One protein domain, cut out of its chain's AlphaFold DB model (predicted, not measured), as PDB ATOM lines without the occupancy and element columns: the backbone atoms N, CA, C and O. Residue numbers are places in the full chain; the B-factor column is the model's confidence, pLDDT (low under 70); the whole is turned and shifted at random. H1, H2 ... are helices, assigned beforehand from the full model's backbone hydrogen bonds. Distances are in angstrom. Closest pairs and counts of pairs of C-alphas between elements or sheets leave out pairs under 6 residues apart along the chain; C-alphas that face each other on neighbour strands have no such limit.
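Overview. This is residues 3 to 106 of the 147 residues of an uncharacterized protein of Clostridium sp. CAG:452 (UniProt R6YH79). Little regular structure: one long helix, H1, with the shorter H2 side by side with its first half and the small H3 packed near its last residues, amid long loops. The printed part has 104 residues, 30 of them in three named helices, in the order H1, H2, H3, with no named strand: all helix. It is only just compact, close to loose, with a radius of gyration of the C-alphas of 15.0 A, and spans 43 by 36 by 24 A.

Along the chain. After residues 3 to 33, H1, residues 34 to 50, begins at C-alpha 34 (20.160, -17.084, -14.832) and is 24.3 A long. H2 is residues 75 to 82, 10.6 A. H3, residues 95 to 99, ends at C-alpha 99 (38.135, -24.517, -2.908).

Arrangement. H1, with residues 34 to 41 alone, touches H2 at a shallow tilt of 22 degrees, the same way; the closest C-alphas, of Glu 34 and Lys 75, are 7.1 A apart. With residues 44 to 48 alone H1 touches H3, closest at the C-alphas of Leu 48 and Val 97, 6.4 A. In H1 and H2 every O i to N i+4 pair is within hydrogen-bond range; in H3 0 of 1, and 1 of 2 O i to N i+3 pairs.

Size, cuts and confidence. The farthest C-alphas, of Arg 27 and Glu 105, are 43.6 A apart. The printed part has no cut; both links are long. Confidence is under 70 at residues 3 to 26, 28 to 29, 103 and 105 to 106.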
ATOM      1  N   LEU A   3      30.298 -22.224 -31.410       32.34
ATOM      2  CA  LEU A   3      30.491 -21.561 -32.692       32.34
ATOM      3  C   LEU A   3      31.264 -20.269 -32.407       32.34
ATOM      4  O   LEU A   3      30.659 -19.237 -32.127       32.34
ATOM      5  N   HIS A   4      32.596 -20.353 -32.525       40.56
ATOM      6  CA  HIS A   4      33.604 -19.286 -32.347       40.56
ATOM      7  C   HIS A   4      34.137 -19.024 -30.924       40.56
ATOM      8  O   HIS A   4      34.667 -17.944 -30.676       40.56
ATOM      9  N   GLY A   5      34.055 -19.975 -29.993       38.72
ATOM     10  CA  GLY A   5      34.489 -19.759 -28.605       38.72
ATOM     11  C   GLY A   5      33.514 -18.894 -27.803       38.72
ATOM     12  O   GLY A   5      33.850 -18.427 -26.717       38.72
ATOM     13  N   ILE A   6      32.318 -18.659 -28.351       42.00
ATOM     14  CA  ILE A   6      31.205 -17.977 -27.697       42.00
ATOM     15  C   ILE A   6      30.143 -19.052 -27.492       42.00
ATOM     16  O   ILE A   6      29.507 -19.506 -28.448       42.00
ATOM     17  N   GLY A   7      30.003 -19.511 -26.249       41.16
ATOM     18  CA  GLY A   7      28.960 -20.453 -25.871       41.16
ATOM     19  C   GLY A   7      27.596 -19.823 -26.134       41.16
ATOM     20  O   GLY A   7      27.212 -18.862 -25.476       41.16
ATOM     21  N   TYR A   8      26.865 -20.336 -27.123       44.00
ATOM     22  CA  TYR A   8      25.443 -20.034 -27.241       44.00
ATOM     23  C   TYR A   8      24.709 -20.913 -26.237       44.00
ATOM     24  O   TYR A   8      24.371 -22.067 -26.511       44.00
ATOM     25  N   SER A   9      24.513 -20.364 -25.049       49.03
ATOM     26  CA  SER A   9      23.692 -20.938 -23.993       49.03
ATOM     27  C   SER A   9      22.230 -20.903 -24.458       49.03
ATOM     28  O   SER A   9      21.778 -19.897 -25.005       49.03
ATOM     29  N   ASN A  10      21.451 -21.968 -24.230       50.41
ATOM     30  CA  ASN A  10      19.996 -22.004 -24.508       50.41
ATOM     31  C   ASN A  10      19.185 -21.060 -23.591       50.41
ATOM     32  O   ASN A  10      17.985 -21.237 -23.395       50.41
ATOM     33  N   ILE A  11      19.843 -20.070 -22.993       54.91
ATOM     34  CA  ILE A  11      19.257 -19.137 -22.049       54.91
ATOM     35  C   ILE A  11      18.649 -17.989 -22.831       54.91
ATOM     36  O   ILE A  11      19.243 -17.431 -23.756       54.91
ATOM     37  N   ARG A  12      17.429 -17.633 -22.448       55.50
ATOM     38  CA  ARG A  12      16.659 -16.582 -23.098       55.50
ATOM     39  C   ARG A  12      17.338 -15.228 -22.902       55.50
ATOM     40  O   ARG A  12      17.297 -14.661 -21.815       55.50
ATOM     41  N   LEU A  13      17.859 -14.664 -23.985       54.38
ATOM     42  CA  LEU A  13      18.148 -13.236 -24.085       54.38
ATOM     43  C   LEU A  13      17.040 -12.582 -24.930       54.38
ATOM     44  O   LEU A  13      17.024 -12.769 -26.148       54.38
ATOM     45  N   PRO A  14      16.066 -11.864 -24.332       52.22
ATOM     46  CA  PRO A  14      15.113 -11.086 -25.114       52.22
ATOM     47  C   PRO A  14      15.831 -10.032 -25.968       52.22
ATOM     48  O   PRO A  14      16.525  -9.160 -25.449       52.22
ATOM     49  N   ASN A  15      15.647 -10.119 -27.286       51.31
ATOM     50  CA  ASN A  15      16.269  -9.253 -28.291       51.31
ATOM     51  C   ASN A  15      15.373  -8.047 -28.653       51.31
ATOM     52  O   ASN A  15      15.125  -7.784 -29.829       51.31
ATOM     53  N   ASP A  16      14.819  -7.350 -27.655       54.59
ATOM     54  CA  ASP A  16      13.992  -6.154 -27.873       54.59
ATOM     55  C   ASP A  16      14.362  -4.982 -26.943       54.59
ATOM     56  O   ASP A  16      15.065  -5.136 -25.948       54.59
ATOM     57  N   GLN A  17      13.920  -3.770 -27.289       53.03
ATOM     58  CA  GLN A  17      14.222  -2.542 -26.535       53.03
ATOM     59  C   GLN A  17      13.446  -2.417 -25.205       53.03
ATOM     60  O   GLN A  17      13.710  -1.494 -24.440       53.03
ATOM     61  N   ASN A  18      12.524  -3.342 -24.911       55.09
ATOM     62  CA  ASN A  18      11.781  -3.447 -23.647       55.09
ATOM     63  C   ASN A  18      12.304  -4.610 -22.786       55.09
ATOM     64  O   ASN A  18      11.581  -5.161 -21.954       55.09
ATOM     65  N   SER A  19      13.549  -5.011 -23.025       54.91
ATOM     66  CA  SER A  19      14.115  -6.230 -22.488       54.91
ATOM     67  C   SER A  19      14.290  -6.169 -20.973       54.91
ATOM     68  O   SER A  19      15.087  -5.400 -20.435       54.91
ATOM     69  N   TYR A  20      13.566  -7.049 -20.284       54.72
ATOM     70  CA  TYR A  20      13.646  -7.215 -18.836       54.72
ATOM     71  C   TYR A  20      14.859  -8.061 -18.394       54.72
ATOM     72  O   TYR A  20      14.849  -8.575 -17.280       54.72
ATOM     73  N   ILE A  21      15.890  -8.245 -19.243       57.09
ATOM     74  CA  ILE A  21      17.038  -9.151 -18.991       57.09
ATOM     75  C   ILE A  21      17.635  -8.951 -17.598       57.09
ATOM     76  O   ILE A  21      17.851  -9.922 -16.882       57.09
ATOM     77  N   TYR A  22      17.882  -7.701 -17.210       57.69
ATOM     78  CA  TYR A  22      18.555  -7.360 -15.951       57.69
ATOM     79  C   TYR A  22      17.600  -6.799 -14.899       57.69
ATOM     80  O   TYR A  22      18.029  -6.211 -13.909       57.69
ATOM     81  N   THR A  23      16.294  -6.927 -15.122       57.69
ATOM     82  CA  THR A  23      15.280  -6.334 -14.254       57.69
ATOM     83  C   THR A  23      14.311  -7.396 -13.793       57.69
ATOM     84  O   THR A  23      13.786  -8.171 -14.587       57.69
ATOM     85  N   TYR A  24      14.025  -7.389 -12.501       59.97
ATOM     86  CA  TYR A  24      12.987  -8.231 -11.943       59.97
ATOM     87  C   TYR A  24      11.610  -7.768 -12.457       59.97
ATOM     88  O   TYR A  24      11.156  -6.677 -12.114       59.97
ATOM     89  N   ASP A  25      10.924  -8.605 -13.241       68.62
ATOM     90  CA  ASP A  25       9.502  -8.446 -13.564       68.62
ATOM     91  C   ASP A  25       8.763  -9.741 -13.228       68.62
ATOM     92  O   ASP A  25       8.850 -10.742 -13.938       68.62
ATOM     93  N   SER A  26       7.951  -9.699 -12.171       69.94
ATOM     94  CA  SER A  26       7.102 -10.815 -11.727       69.94
ATOM     95  C   SER A  26       6.231 -11.465 -12.817       69.94
ATOM     96  O   SER A  26       5.815 -12.612 -12.664       69.94
ATOM     97  N   ARG A  27       5.952 -10.758 -13.919       70.50
ATOM     98  CA  ARG A  27       5.106 -11.212 -15.033       70.50
ATOM     99  C   ARG A  27       5.903 -11.846 -16.174       70.50
ATOM    100  O   ARG A  27       5.304 -12.505 -17.029       70.50
ATOM    101  N   ALA A  28       7.218 -11.629 -16.216       67.50
ATOM    102  CA  ALA A  28       8.066 -11.993 -17.349       67.50
ATOM    103  C   ALA A  28       9.357 -12.724 -16.947       67.50
ATOM    104  O   ALA A  28       9.676 -13.721 -17.588       67.50
ATOM    105  N   ASN A  29      10.066 -12.280 -15.903       69.25
ATOM    106  CA  ASN A  29      11.283 -12.913 -15.390       69.25
ATOM    107  C   ASN A  29      11.519 -12.585 -13.901       69.25
ATOM    108  O   ASN A  29      11.680 -11.429 -13.512       69.25
ATOM    109  N   THR A  30      11.592 -13.622 -13.070       78.38
ATOM    110  CA  THR A  30      11.883 -13.533 -11.627       78.38
ATOM    111  C   THR A  30      13.255 -14.090 -11.248       78.38
ATOM    112  O   THR A  30      13.589 -14.137 -10.063       78.38
ATOM    113  N   PHE A  31      14.038 -14.517 -12.238       77.50
ATOM    114  CA  PHE A  31      15.412 -14.979 -12.084       77.50
ATOM    115  C   PHE A  31      16.312 -14.387 -13.190       77.50
ATOM    116  O   PHE A  31      16.791 -15.111 -14.062       77.50
ATOM    117  N   PRO A  32      16.515 -13.055 -13.196       76.19
ATOM    118  CA  PRO A  32      17.334 -12.373 -14.203       76.19
ATOM    119  C   PRO A  32      18.816 -12.782 -14.171       76.19
ATOM    120  O   PRO A  32      19.518 -12.639 -15.168       76.19
ATOM    121  N   GLU A  33      19.296 -13.337 -13.058       80.00
ATOM    122  CA  GLU A  33      20.682 -13.779 -12.883       80.00
ATOM    123  C   GLU A  33      20.993 -15.120 -13.565       80.00
ATOM    124  O   GLU A  33      22.132 -15.580 -13.506       80.00
ATOM    125  N   GLU A  34      20.016 -15.760 -14.213       82.38
ATOM    126  CA  GLU A  34      20.160 -17.084 -14.832       82.38
ATOM    127  C   GLU A  34      21.384 -17.192 -15.749       82.38
ATOM    128  O   GLU A  34      22.177 -18.122 -15.603       82.38
ATOM    129  N   VAL A  35      21.569 -16.214 -16.642       80.25
ATOM    130  CA  VAL A  35      22.713 -16.174 -17.568       80.25
ATOM    131  C   VAL A  35      24.027 -16.121 -16.796       80.25
ATOM    132  O   VAL A  35      24.931 -16.905 -17.059       80.25
ATOM    133  N   PHE A  36      24.122 -15.233 -15.803       80.50
ATOM    134  CA  PHE A  36      25.331 -15.083 -14.997       80.50
ATOM    135  C   PHE A  36      25.678 -16.377 -14.255       80.50
ATOM    136  O   PHE A  36      26.824 -16.821 -14.289       80.50
ATOM    137  N   ILE A  37      24.684 -17.003 -13.620       85.62
ATOM    138  CA  ILE A  37      24.878 -18.270 -12.915       85.62
ATOM    139  C   ILE A  37      25.303 -19.367 -13.889       85.62
ATOM    140  O   ILE A  37      26.217 -20.118 -13.574       85.62
ATOM    141  N   HIS A  38      24.708 -19.453 -15.075       87.31
ATOM    142  CA  HIS A  38      25.080 -20.471 -16.053       87.31
ATOM    143  C   HIS A  38      26.534 -20.352 -16.520       87.31
ATOM    144  O   HIS A  38      27.273 -21.333 -16.456       87.31
ATOM    145  N   GLU A  39      26.972 -19.155 -16.914       81.06
ATOM    146  CA  GLU A  39      28.360 -18.943 -17.347       81.06
ATOM    147  C   GLU A  39      29.353 -19.160 -16.196       81.06
ATOM    148  O   GLU A  39      30.441 -19.722 -16.372       81.06
ATOM    149  N   PHE A  40      28.968 -18.774 -14.975       86.38
ATOM    150  CA  PHE A  40      29.755 -19.079 -13.788       86.38
ATOM    151  C   PHE A  40      29.893 -20.594 -13.577       86.38
ATOM    152  O   PHE A  40      30.993 -21.083 -13.319       86.38
ATOM    153  N   LEU A  41      28.813 -21.362 -13.746       90.50
ATOM    154  CA  LEU A  41      28.849 -22.818 -13.605       90.50
ATOM    155  C   LEU A  41      29.704 -23.493 -14.673       90.50
ATOM    156  O   LEU A  41      30.414 -24.435 -14.334       90.50
ATOM    157  N   HIS A  42      29.740 -22.980 -15.903       88.88
ATOM    158  CA  HIS A  42      30.692 -23.452 -16.911       88.88
ATOM    159  C   HIS A  42      32.151 -23.285 -16.477       88.88
ATOM    160  O   HIS A  42      32.982 -24.155 -16.742       88.88
ATOM    161  N   SER A  43      32.473 -22.208 -15.756       86.38
ATOM    162  CA  SER A  43      33.825 -22.006 -15.213       86.38
ATOM    163  C   SER A  43      34.183 -23.075 -14.166       86.38
ATOM    164  O   SER A  43      35.314 -23.573 -14.133       86.38
ATOM    165  N   LEU A  44      33.213 -23.472 -13.336       92.06
ATOM    166  CA  LEU A  44      33.384 -24.530 -12.335       92.06
ATOM    167  C   LEU A  44      33.455 -25.926 -12.973       92.06
ATOM    168  O   LEU A  44      34.338 -26.708 -12.628       92.06
ATOM    169  N   GLU A  45      32.577 -26.218 -13.934       91.69
ATOM    170  CA  GLU A  45      32.548 -27.466 -14.710       91.69
ATOM    171  C   GLU A  45      33.875 -27.689 -15.440       91.69
ATOM    172  O   GLU A  45      34.466 -28.769 -15.358       91.69
ATOM    173  N   ARG A  46      34.405 -26.635 -16.075       89.75
ATOM    174  CA  ARG A  46      35.726 -26.660 -16.700       89.75
ATOM    175  C   ARG A  46      36.819 -26.989 -15.686       89.75
ATOM    176  O   ARG A  46      37.643 -27.853 -15.958       89.75
ATOM    177  N   THR A  47      36.814 -26.330 -14.525       89.50
ATOM    178  CA  THR A  47      37.810 -26.587 -13.472       89.50
ATOM    179  C   THR A  47      37.764 -28.052 -13.039       89.50
ATOM    180  O   THR A  47      38.784 -28.725 -13.068       89.50
ATOM    181  N   LEU A  48      36.591 -28.589 -12.701       92.12
ATOM    182  CA  LEU A  48      36.459 -29.994 -12.297       92.12
ATOM    183  C   LEU A  48      36.892 -30.971 -13.395       92.12
ATOM    184  O   LEU A  48      37.594 -31.935 -13.099       92.12
ATOM    185  N   THR A  49      36.549 -30.682 -14.651       90.75
ATOM    186  CA  THR A  49      36.962 -31.490 -15.806       90.75
ATOM    187  C   THR A  49      38.484 -31.494 -15.984       90.75
ATOM    188  O   THR A  49      39.073 -32.546 -16.210       90.75
ATOM    189  N   GLU A  50      39.146 -30.338 -15.844       90.19
ATOM    190  CA  GLU A  50      40.614 -30.223 -15.903       90.19
ATOM    191  C   GLU A  50      41.311 -30.975 -14.756       90.19
ATOM    192  O   GLU A  50      42.433 -31.449 -14.920       90.19
ATOM    193  N   TYR A  51      40.642 -31.108 -13.608       89.38
ATOM    194  CA  TYR A  51      41.083 -31.921 -12.471       89.38
ATOM    195  C   TYR A  51      40.606 -33.388 -12.540       89.38
ATOM    196  O   TYR A  51      40.745 -34.111 -11.554       89.38
ATOM    197  N   GLU A  52      40.059 -33.829 -13.678       92.38
ATOM    198  CA  GLU A  52      39.620 -35.209 -13.953       92.38
ATOM    199  C   GLU A  52      38.471 -35.721 -13.057       92.38
ATOM    200  O   GLU A  52      38.317 -36.925 -12.849       92.38
ATOM    201  N   TYR A  53      37.631 -34.821 -12.535       92.38
ATOM    202  CA  TYR A  53      36.411 -35.206 -11.820       92.38
ATOM    203  C   TYR A  53      35.314 -35.624 -12.802       92.38
ATOM    204  O   TYR A  53      35.041 -34.929 -13.781       92.38
ATOM    205  N   ASP A  54      34.637 -36.728 -12.490       92.75
ATOM    206  CA  ASP A  54      33.427 -37.153 -13.194       92.75
ATOM    207  C   ASP A  54      32.215 -36.391 -12.642       92.75
ATOM    208  O   ASP A  54      31.865 -36.523 -11.466       92.75
ATOM    209  N   ILE A  55      31.601 -35.561 -13.484       93.25
ATOM    210  CA  ILE A  55      30.445 -34.734 -13.132       93.25
ATOM    211  C   ILE A  55      29.376 -34.783 -14.227       93.25
ATOM    212  O   ILE A  55      29.702 -34.875 -15.413       93.25
ATOM    213  N   PRO A  56      28.086 -34.658 -13.867       94.56
ATOM    214  CA  PRO A  56      27.033 -34.424 -14.847       94.56
ATOM    215  C   PRO A  56      27.302 -33.146 -15.652       94.56
ATOM    216  O   PRO A  56      27.717 -32.137 -15.079       94.56
ATOM    217  N   GLN A  57      27.004 -33.152 -16.954       94.38
ATOM    218  CA  GLN A  57      27.147 -31.949 -17.781       94.38
ATOM    219  C   GLN A  57      26.079 -30.912 -17.425       94.38
ATOM    220  O   GLN A  57      24.913 -31.263 -17.214       94.38
ATOM    221  N   LEU A  58      26.435 -29.623 -17.419       94.06
ATOM    222  CA  LEU A  58      25.499 -28.552 -17.046       94.06
ATOM    223  C   LEU A  58      24.234 -28.519 -17.931       94.06
ATOM    224  O   LEU A  58      23.158 -28.142 -17.463       94.06
ATOM    225  N   HIS A  59      24.349 -28.941 -19.194       93.75
ATOM    226  CA  HIS A  59      23.251 -28.973 -20.171       93.75
ATOM    227  C   HIS A  59      22.405 -30.257 -20.143       93.75
ATOM    228  O   HIS A  59      21.473 -30.390 -20.933       93.75
ATOM    229  N   ASP A  60      22.694 -31.204 -19.249       94.56
ATOM    230  CA  ASP A  60      21.963 -32.472 -19.162       94.56
ATOM    231  C   ASP A  60      20.699 -32.395 -18.290       94.56
ATOM    232  O   ASP A  60      20.104 -33.423 -17.964       94.56
ATOM    233  N   ASN A  61      20.230 -31.191 -17.947       93.81
ATOM    234  CA  ASN A  61      19.078 -30.956 -17.073       93.81
ATOM    235  C   ASN A  61      17.840 -31.795 -17.456       93.81
ATOM    236  O   ASN A  61      17.183 -32.366 -16.582       93.81
ATOM    237  N   GLU A  62      17.549 -31.937 -18.755       94.12
ATOM    238  CA  GLU A  62      16.404 -32.721 -19.235       94.12
ATOM    239  C   GLU A  62      16.542 -34.220 -18.938       94.12
ATOM    240  O   GLU A  62      15.548 -34.862 -18.591       94.12
ATOM    241  N   LYS A  63      17.763 -34.776 -18.994       95.56
ATOM    242  CA  LYS A  63      18.033 -36.186 -18.650       95.56
ATOM    243  C   LYS A  63      17.709 -36.474 -17.184       95.56
ATOM    244  O   LYS A  63      17.274 -37.574 -16.852       95.56
ATOM    245  N   TYR A  64      17.870 -35.470 -16.325       94.81
ATOM    246  CA  TYR A  64      17.540 -35.532 -14.902       94.81
ATOM    247  C   TYR A  64      16.094 -35.110 -14.592       94.81
ATOM    248  O   TYR A  64      15.700 -35.104 -13.428       94.81
ATOM    249  N   GLY A  65      15.286 -34.791 -15.609       95.38
ATOM    250  CA  GLY A  65      13.871 -34.438 -15.458       95.38
ATOM    251  C   GLY A  65      13.598 -32.963 -15.146       95.38
ATOM    252  O   GLY A  65      12.446 -32.598 -14.902       95.38
ATOM    253  N   TYR A  66      14.616 -32.103 -15.186       95.25
ATOM    254  CA  TYR A  66      14.465 -30.668 -14.963       95.25
ATOM    255  C   TYR A  66      14.051 -29.979 -16.261       95.25
ATOM    256  O   TYR A  66      14.741 -30.062 -17.277       95.25
ATOM    257  N   LYS A  67      12.926 -29.263 -16.209       92.38
ATOM    258  CA  LYS A  67      12.378 -28.512 -17.342       92.38
ATOM    259  C   LYS A  67      12.462 -27.017 -17.087       92.38
ATOM    260  O   LYS A  67      12.238 -26.566 -15.963       92.38
ATOM    261  N   GLU A  68      12.736 -26.270 -18.149       86.88
ATOM    262  CA  GLU A  68      12.715 -24.811 -18.127       86.88
ATOM    263  C   GLU A  68      11.308 -24.307 -17.762       86.88
ATOM    264  O   GLU A  68      10.299 -24.757 -18.314       86.88
ATOM    265  N   GLN A  69      11.232 -23.361 -16.826       87.25
ATOM    266  CA  GLN A  69       9.990 -22.697 -16.448       87.25
ATOM    267  C   GLN A  69       9.970 -21.261 -16.959       87.25
ATOM    268  O   GLN A  69      10.948 -20.532 -16.847       87.25
ATOM    269  N   ARG A  70       8.805 -20.801 -17.425       81.81
ATOM    270  CA  ARG A  70       8.654 -19.476 -18.048       81.81
ATOM    271  C   ARG A  70       9.163 -18.298 -17.200       81.81
ATOM    272  O   ARG A  70       9.682 -17.357 -17.779       81.81
ATOM    273  N   LEU A  71       8.955 -18.310 -15.878       80.31
ATOM    274  CA  LEU A  71       9.267 -17.161 -15.004       80.31
ATOM    275  C   LEU A  71      10.574 -17.302 -14.217       80.31
ATOM    276  O   LEU A  71      11.099 -16.298 -13.746       80.31
ATOM    277  N   VAL A  72      11.049 -18.529 -14.000       83.94
ATOM    278  CA  VAL A  72      12.201 -18.828 -13.125       83.94
ATOM    279  C   VAL A  72      13.297 -19.615 -13.848       83.94
ATOM    280  O   VAL A  72      14.256 -20.036 -13.207       83.94
ATOM    281  N   GLY A  73      13.134 -19.860 -15.150       88.19
ATOM    282  CA  GLY A  73      14.083 -20.610 -15.963       88.19
ATOM    283  C   GLY A  73      14.378 -21.990 -15.382       88.19
ATOM    284  O   GLY A  73      13.469 -22.725 -14.974       88.19
ATOM    285  N   LEU A  74      15.662 -22.324 -15.313       91.56
ATOM    286  CA  LEU A  74      16.219 -23.550 -14.745       91.56
ATOM    287  C   LEU A  74      16.729 -23.368 -13.302       91.56
ATOM    288  O   LEU A  74      17.538 -24.160 -12.825       91.56
ATOM    289  N   LYS A  75      16.228 -22.378 -12.546       91.75
ATOM    290  CA  LYS A  75      16.664 -22.083 -11.161       91.75
ATOM    291  C   LYS A  75      16.808 -23.312 -10.254       91.75
ATOM    292  O   LYS A  75      17.777 -23.416  -9.505       91.75
ATOM    293  N   GLN A  76      15.848 -24.239 -10.309       94.75
ATOM    294  CA  GLN A  76      15.883 -25.448  -9.481       94.75
ATOM    295  C   GLN A  76      16.999 -26.415  -9.912       94.75
ATOM    296  O   GLN A  76      17.648 -26.999  -9.051       94.75
ATOM    297  N   TRP A  77      17.266 -26.526 -11.217       96.25
ATOM    298  CA  TRP A  77      18.397 -27.295 -11.740       96.25
ATOM    299  C   TRP A  77      19.717 -26.717 -11.241       96.25
ATOM    300  O   TRP A  77      20.492 -27.445 -10.632       96.25
ATOM    301  N   TYR A  78      19.938 -25.408 -11.398       95.00
ATOM    302  CA  TYR A  78      21.178 -24.776 -10.941       95.00
ATOM    303  C   TYR A  78      21.399 -24.948  -9.439       95.00
ATOM    304  O   TYR A  78      22.507 -25.263  -9.016       95.00
ATOM    305  N   LYS A  79      20.343 -24.809  -8.626       95.25
ATOM    306  CA  LYS A  79      20.426 -25.025  -7.177       95.25
ATOM    307  C   LYS A  79      20.894 -26.443  -6.839       95.25
ATOM    308  O   LYS A  79      21.808 -26.606  -6.030       95.25
ATOM    309  N   ASP A  80      20.279 -27.456  -7.436       96.81
ATOM    310  CA  ASP A  80      20.592 -28.853  -7.121       96.81
ATOM    311  C   ASP A  80      21.951 -29.266  -7.705       96.81
ATOM    312  O   ASP A  80      22.728 -29.952  -7.040       96.81
ATOM    313  N   TYR A  81      22.287 -28.759  -8.893       96.81
ATOM    314  CA  TYR A  81      23.582 -28.935  -9.544       96.81
ATOM    315  C   TYR A  81      24.723 -28.354  -8.694       96.81
ATOM    316  O   TYR A  81      25.692 -29.050  -8.402       96.81
ATOM    317  N   MET A  82      24.581 -27.114  -8.206       95.44
ATOM    318  CA  MET A  82      25.568 -26.441  -7.346       95.44
ATOM    319  C   MET A  82      25.752 -27.095  -5.979       95.44
ATOM    320  O   MET A  82      26.824 -26.981  -5.381       95.44
ATOM    321  N   THR A  83      24.703 -27.733  -5.460       95.12
ATOM    322  CA  THR A  83      24.702 -28.336  -4.120       95.12
ATOM    323  C   THR A  83      25.018 -29.829  -4.126       95.12
ATOM    324  O   THR A  83      24.966 -30.449  -3.066       95.12
ATOM    325  N   CYS A  84      25.386 -30.399  -5.283       95.94
ATOM    326  CA  CYS A  84      25.628 -31.834  -5.449       95.94
ATOM    327  C   CYS A  84      24.435 -32.674  -4.950       95.94
ATOM    328  O   CYS A  84      24.607 -33.630  -4.193       95.94
ATOM    329  N   ASN A  85      23.215 -32.249  -5.291       96.50
ATOM    330  CA  ASN A  85      21.977 -32.817  -4.763       96.50
ATOM    331  C   ASN A  85      20.902 -33.037  -5.847       96.50
ATOM    332  O   ASN A  85      19.702 -32.885  -5.590       96.50
ATOM    333  N   ILE A  86      21.308 -33.371  -7.074       96.69
ATOM    334  CA  ILE A  86      20.381 -33.630  -8.184       96.69
ATOM    335  C   ILE A  86      19.431 -34.776  -7.809       96.69
ATOM    336  O   ILE A  86      19.859 -35.887  -7.496       96.69
ATOM    337  N   ASN A  87      18.120 -34.511  -7.824       93.75
ATOM    338  CA  ASN A  87      17.074 -35.461  -7.420       93.75
ATOM    339  C   ASN A  87      17.305 -36.126  -6.041       93.75
ATOM    340  O   ASN A  87      16.910 -37.274  -5.828       93.75
ATOM    341  N   GLY A  88      17.955 -35.429  -5.100       91.88
ATOM    342  CA  GLY A  88      18.249 -35.965  -3.765       91.88
ATOM    343  C   GLY A  88      19.403 -36.973  -3.723       91.88
ATOM    344  O   GLY A  88      19.598 -37.643  -2.706       91.88
ATOM    345  N   LYS A  89      20.144 -37.122  -4.823       92.62
ATOM    346  CA  LYS A  89      21.348 -37.951  -4.914       92.62
ATOM    347  C   LYS A  89      22.584 -37.069  -4.839       92.62
ATOM    348  O   LYS A  89      22.538 -35.913  -5.238       92.62
ATOM    349  N   LYS A  90      23.701 -37.644  -4.384       94.00
ATOM    350  CA  LYS A  90      25.013 -36.984  -4.345       94.00
ATOM    351  C   LYS A  90      25.619 -36.880  -5.755       94.00
ATOM    352  O   LYS A  90      26.624 -37.515  -6.052       94.00
ATOM    353  N   GLU A  91      24.935 -36.145  -6.622       94.75
ATOM    354  CA  GLU A  91      25.235 -35.930  -8.036       94.75
ATOM    355  C   GLU A  91      25.134 -34.424  -8.332       94.75
ATOM    356  O   GLU A  91      24.233 -33.748  -7.832       94.75
ATOM    357  N   GLY A  92      26.063 -33.889  -9.127       94.31
ATOM    358  CA  GLY A  92      26.191 -32.461  -9.443       94.31
ATOM    359  C   GLY A  92      27.649 -32.011  -9.351       94.31
ATOM    360  O   GLY A  92      28.551 -32.840  -9.457       94.31
ATOM    361  N   LEU A  93      27.888 -30.718  -9.126       95.31
ATOM    362  CA  LEU A  93      29.239 -30.201  -8.900       95.31
ATOM    363  C   LEU A  93      29.805 -30.744  -7.591       95.31
ATOM    364  O   LEU A  93      29.193 -30.578  -6.534       95.31
ATOM    365  N   ASP A  94      30.995 -31.343  -7.643       93.69
ATOM    366  CA  ASP A  94      31.701 -31.721  -6.424       93.69
ATOM    367  C   ASP A  94      32.017 -30.450  -5.601       93.69
ATOM    368  O   ASP A  94      32.635 -29.516  -6.130       93.69
ATOM    369  N   PRO A  95      31.633 -30.384  -4.308       93.19
ATOM    370  CA  PRO A  95      31.878 -29.222  -3.454       93.19
ATOM    371  C   PRO A  95      33.347 -28.802  -3.336       93.19
ATOM    372  O   PRO A  95      33.629 -27.692  -2.874       93.19
ATOM    373  N   ILE A  96      34.297 -29.663  -3.714       92.88
ATOM    374  CA  ILE A  96      35.712 -29.302  -3.758       92.88
ATOM    375  C   ILE A  96      35.992 -28.149  -4.723       92.88
ATOM    376  O   ILE A  96      36.896 -27.362  -4.442       92.88
ATOM    377  N   VAL A  97      35.200 -27.977  -5.792       92.75
ATOM    378  CA  VAL A  97      35.443 -26.946  -6.814       92.75
ATOM    379  C   VAL A  97      35.489 -25.535  -6.238       92.75
ATOM    380  O   VAL A  97      36.312 -24.728  -6.650       92.75
ATOM    381  N   TYR A  98      34.698 -25.260  -5.199       89.75
ATOM    382  CA  TYR A  98      34.669 -23.959  -4.523       89.75
ATOM    383  C   TYR A  98      35.942 -23.651  -3.721       89.75
ATOM    384  O   TYR A  98      36.097 -22.552  -3.192       89.75
ATOM    385  N   LYS A  99      36.839 -24.631  -3.588       91.19
ATOM    386  CA  LYS A  99      38.135 -24.517  -2.908       91.19
ATOM    387  C   LYS A  99      39.312 -24.673  -3.871       91.19
ATOM    388  O   LYS A  99      40.451 -24.459  -3.458       91.19
ATOM    389  N   LEU A 100      39.059 -25.070  -5.119       85.81
ATOM    390  CA  LEU A 100      40.095 -25.231  -6.130       85.81
ATOM    391  C   LEU A 100      40.472 -23.873  -6.716       85.81
ATOM    392  O   LEU A 100      39.636 -22.991  -6.908       85.81
ATOM    393  N   LYS A 101      41.759 -23.718  -7.025       79.75
ATOM    394  CA  LYS A 101      42.201 -22.665  -7.936       79.75
ATOM    395  C   LYS A 101      42.053 -23.184  -9.366       79.75
ATOM    396  O   LYS A 101      42.252 -24.381  -9.576       79.75
ATOM    397  N   PRO A 102      41.750 -22.321 -10.345       74.31
ATOM    398  CA  PRO A 102      41.798 -22.721 -11.745       74.31
ATOM    399  C   PRO A 102      43.168 -23.316 -12.087       74.31
ATOM    400  O   PRO A 102      44.195 -22.781 -11.666       74.31
ATOM    401  N   SER A 103      43.174 -24.431 -12.822       69.31
ATOM    402  CA  SER A 103      44.365 -25.274 -13.007       69.31
ATOM    403  C   SER A 103      45.469 -24.595 -13.836       69.31
ATOM    404  O   SER A 103      46.657 -24.876 -13.667       69.31
ATOM    405  N   HIS A 104      45.087 -23.656 -14.706       72.94
ATOM    406  CA  HIS A 104      45.989 -22.961 -15.611       72.94
ATOM    407  C   HIS A 104      46.235 -21.514 -15.169       72.94
ATOM    408  O   HIS A 104      45.385 -20.639 -15.348       72.94
ATOM    409  N   GLU A 105      47.450 -21.224 -14.690       66.81
ATOM    410  CA  GLU A 105      47.864 -19.855 -14.335       66.81
ATOM    411  C   GLU A 105      47.792 -18.874 -15.517       66.81
ATOM    412  O   GLU A 105      47.622 -17.670 -15.328       66.81
ATOM    413  N   SER A 106      47.849 -19.378 -16.755       67.69
ATOM    414  CA  SER A 106      47.685 -18.564 -17.962       67.69
ATOM    415  C   SER A 106      46.340 -17.838 -18.028       67.69
ATOM    416  O   SER A 106      46.276 -16.779 -18.649       67.69
TER     417      SER A 106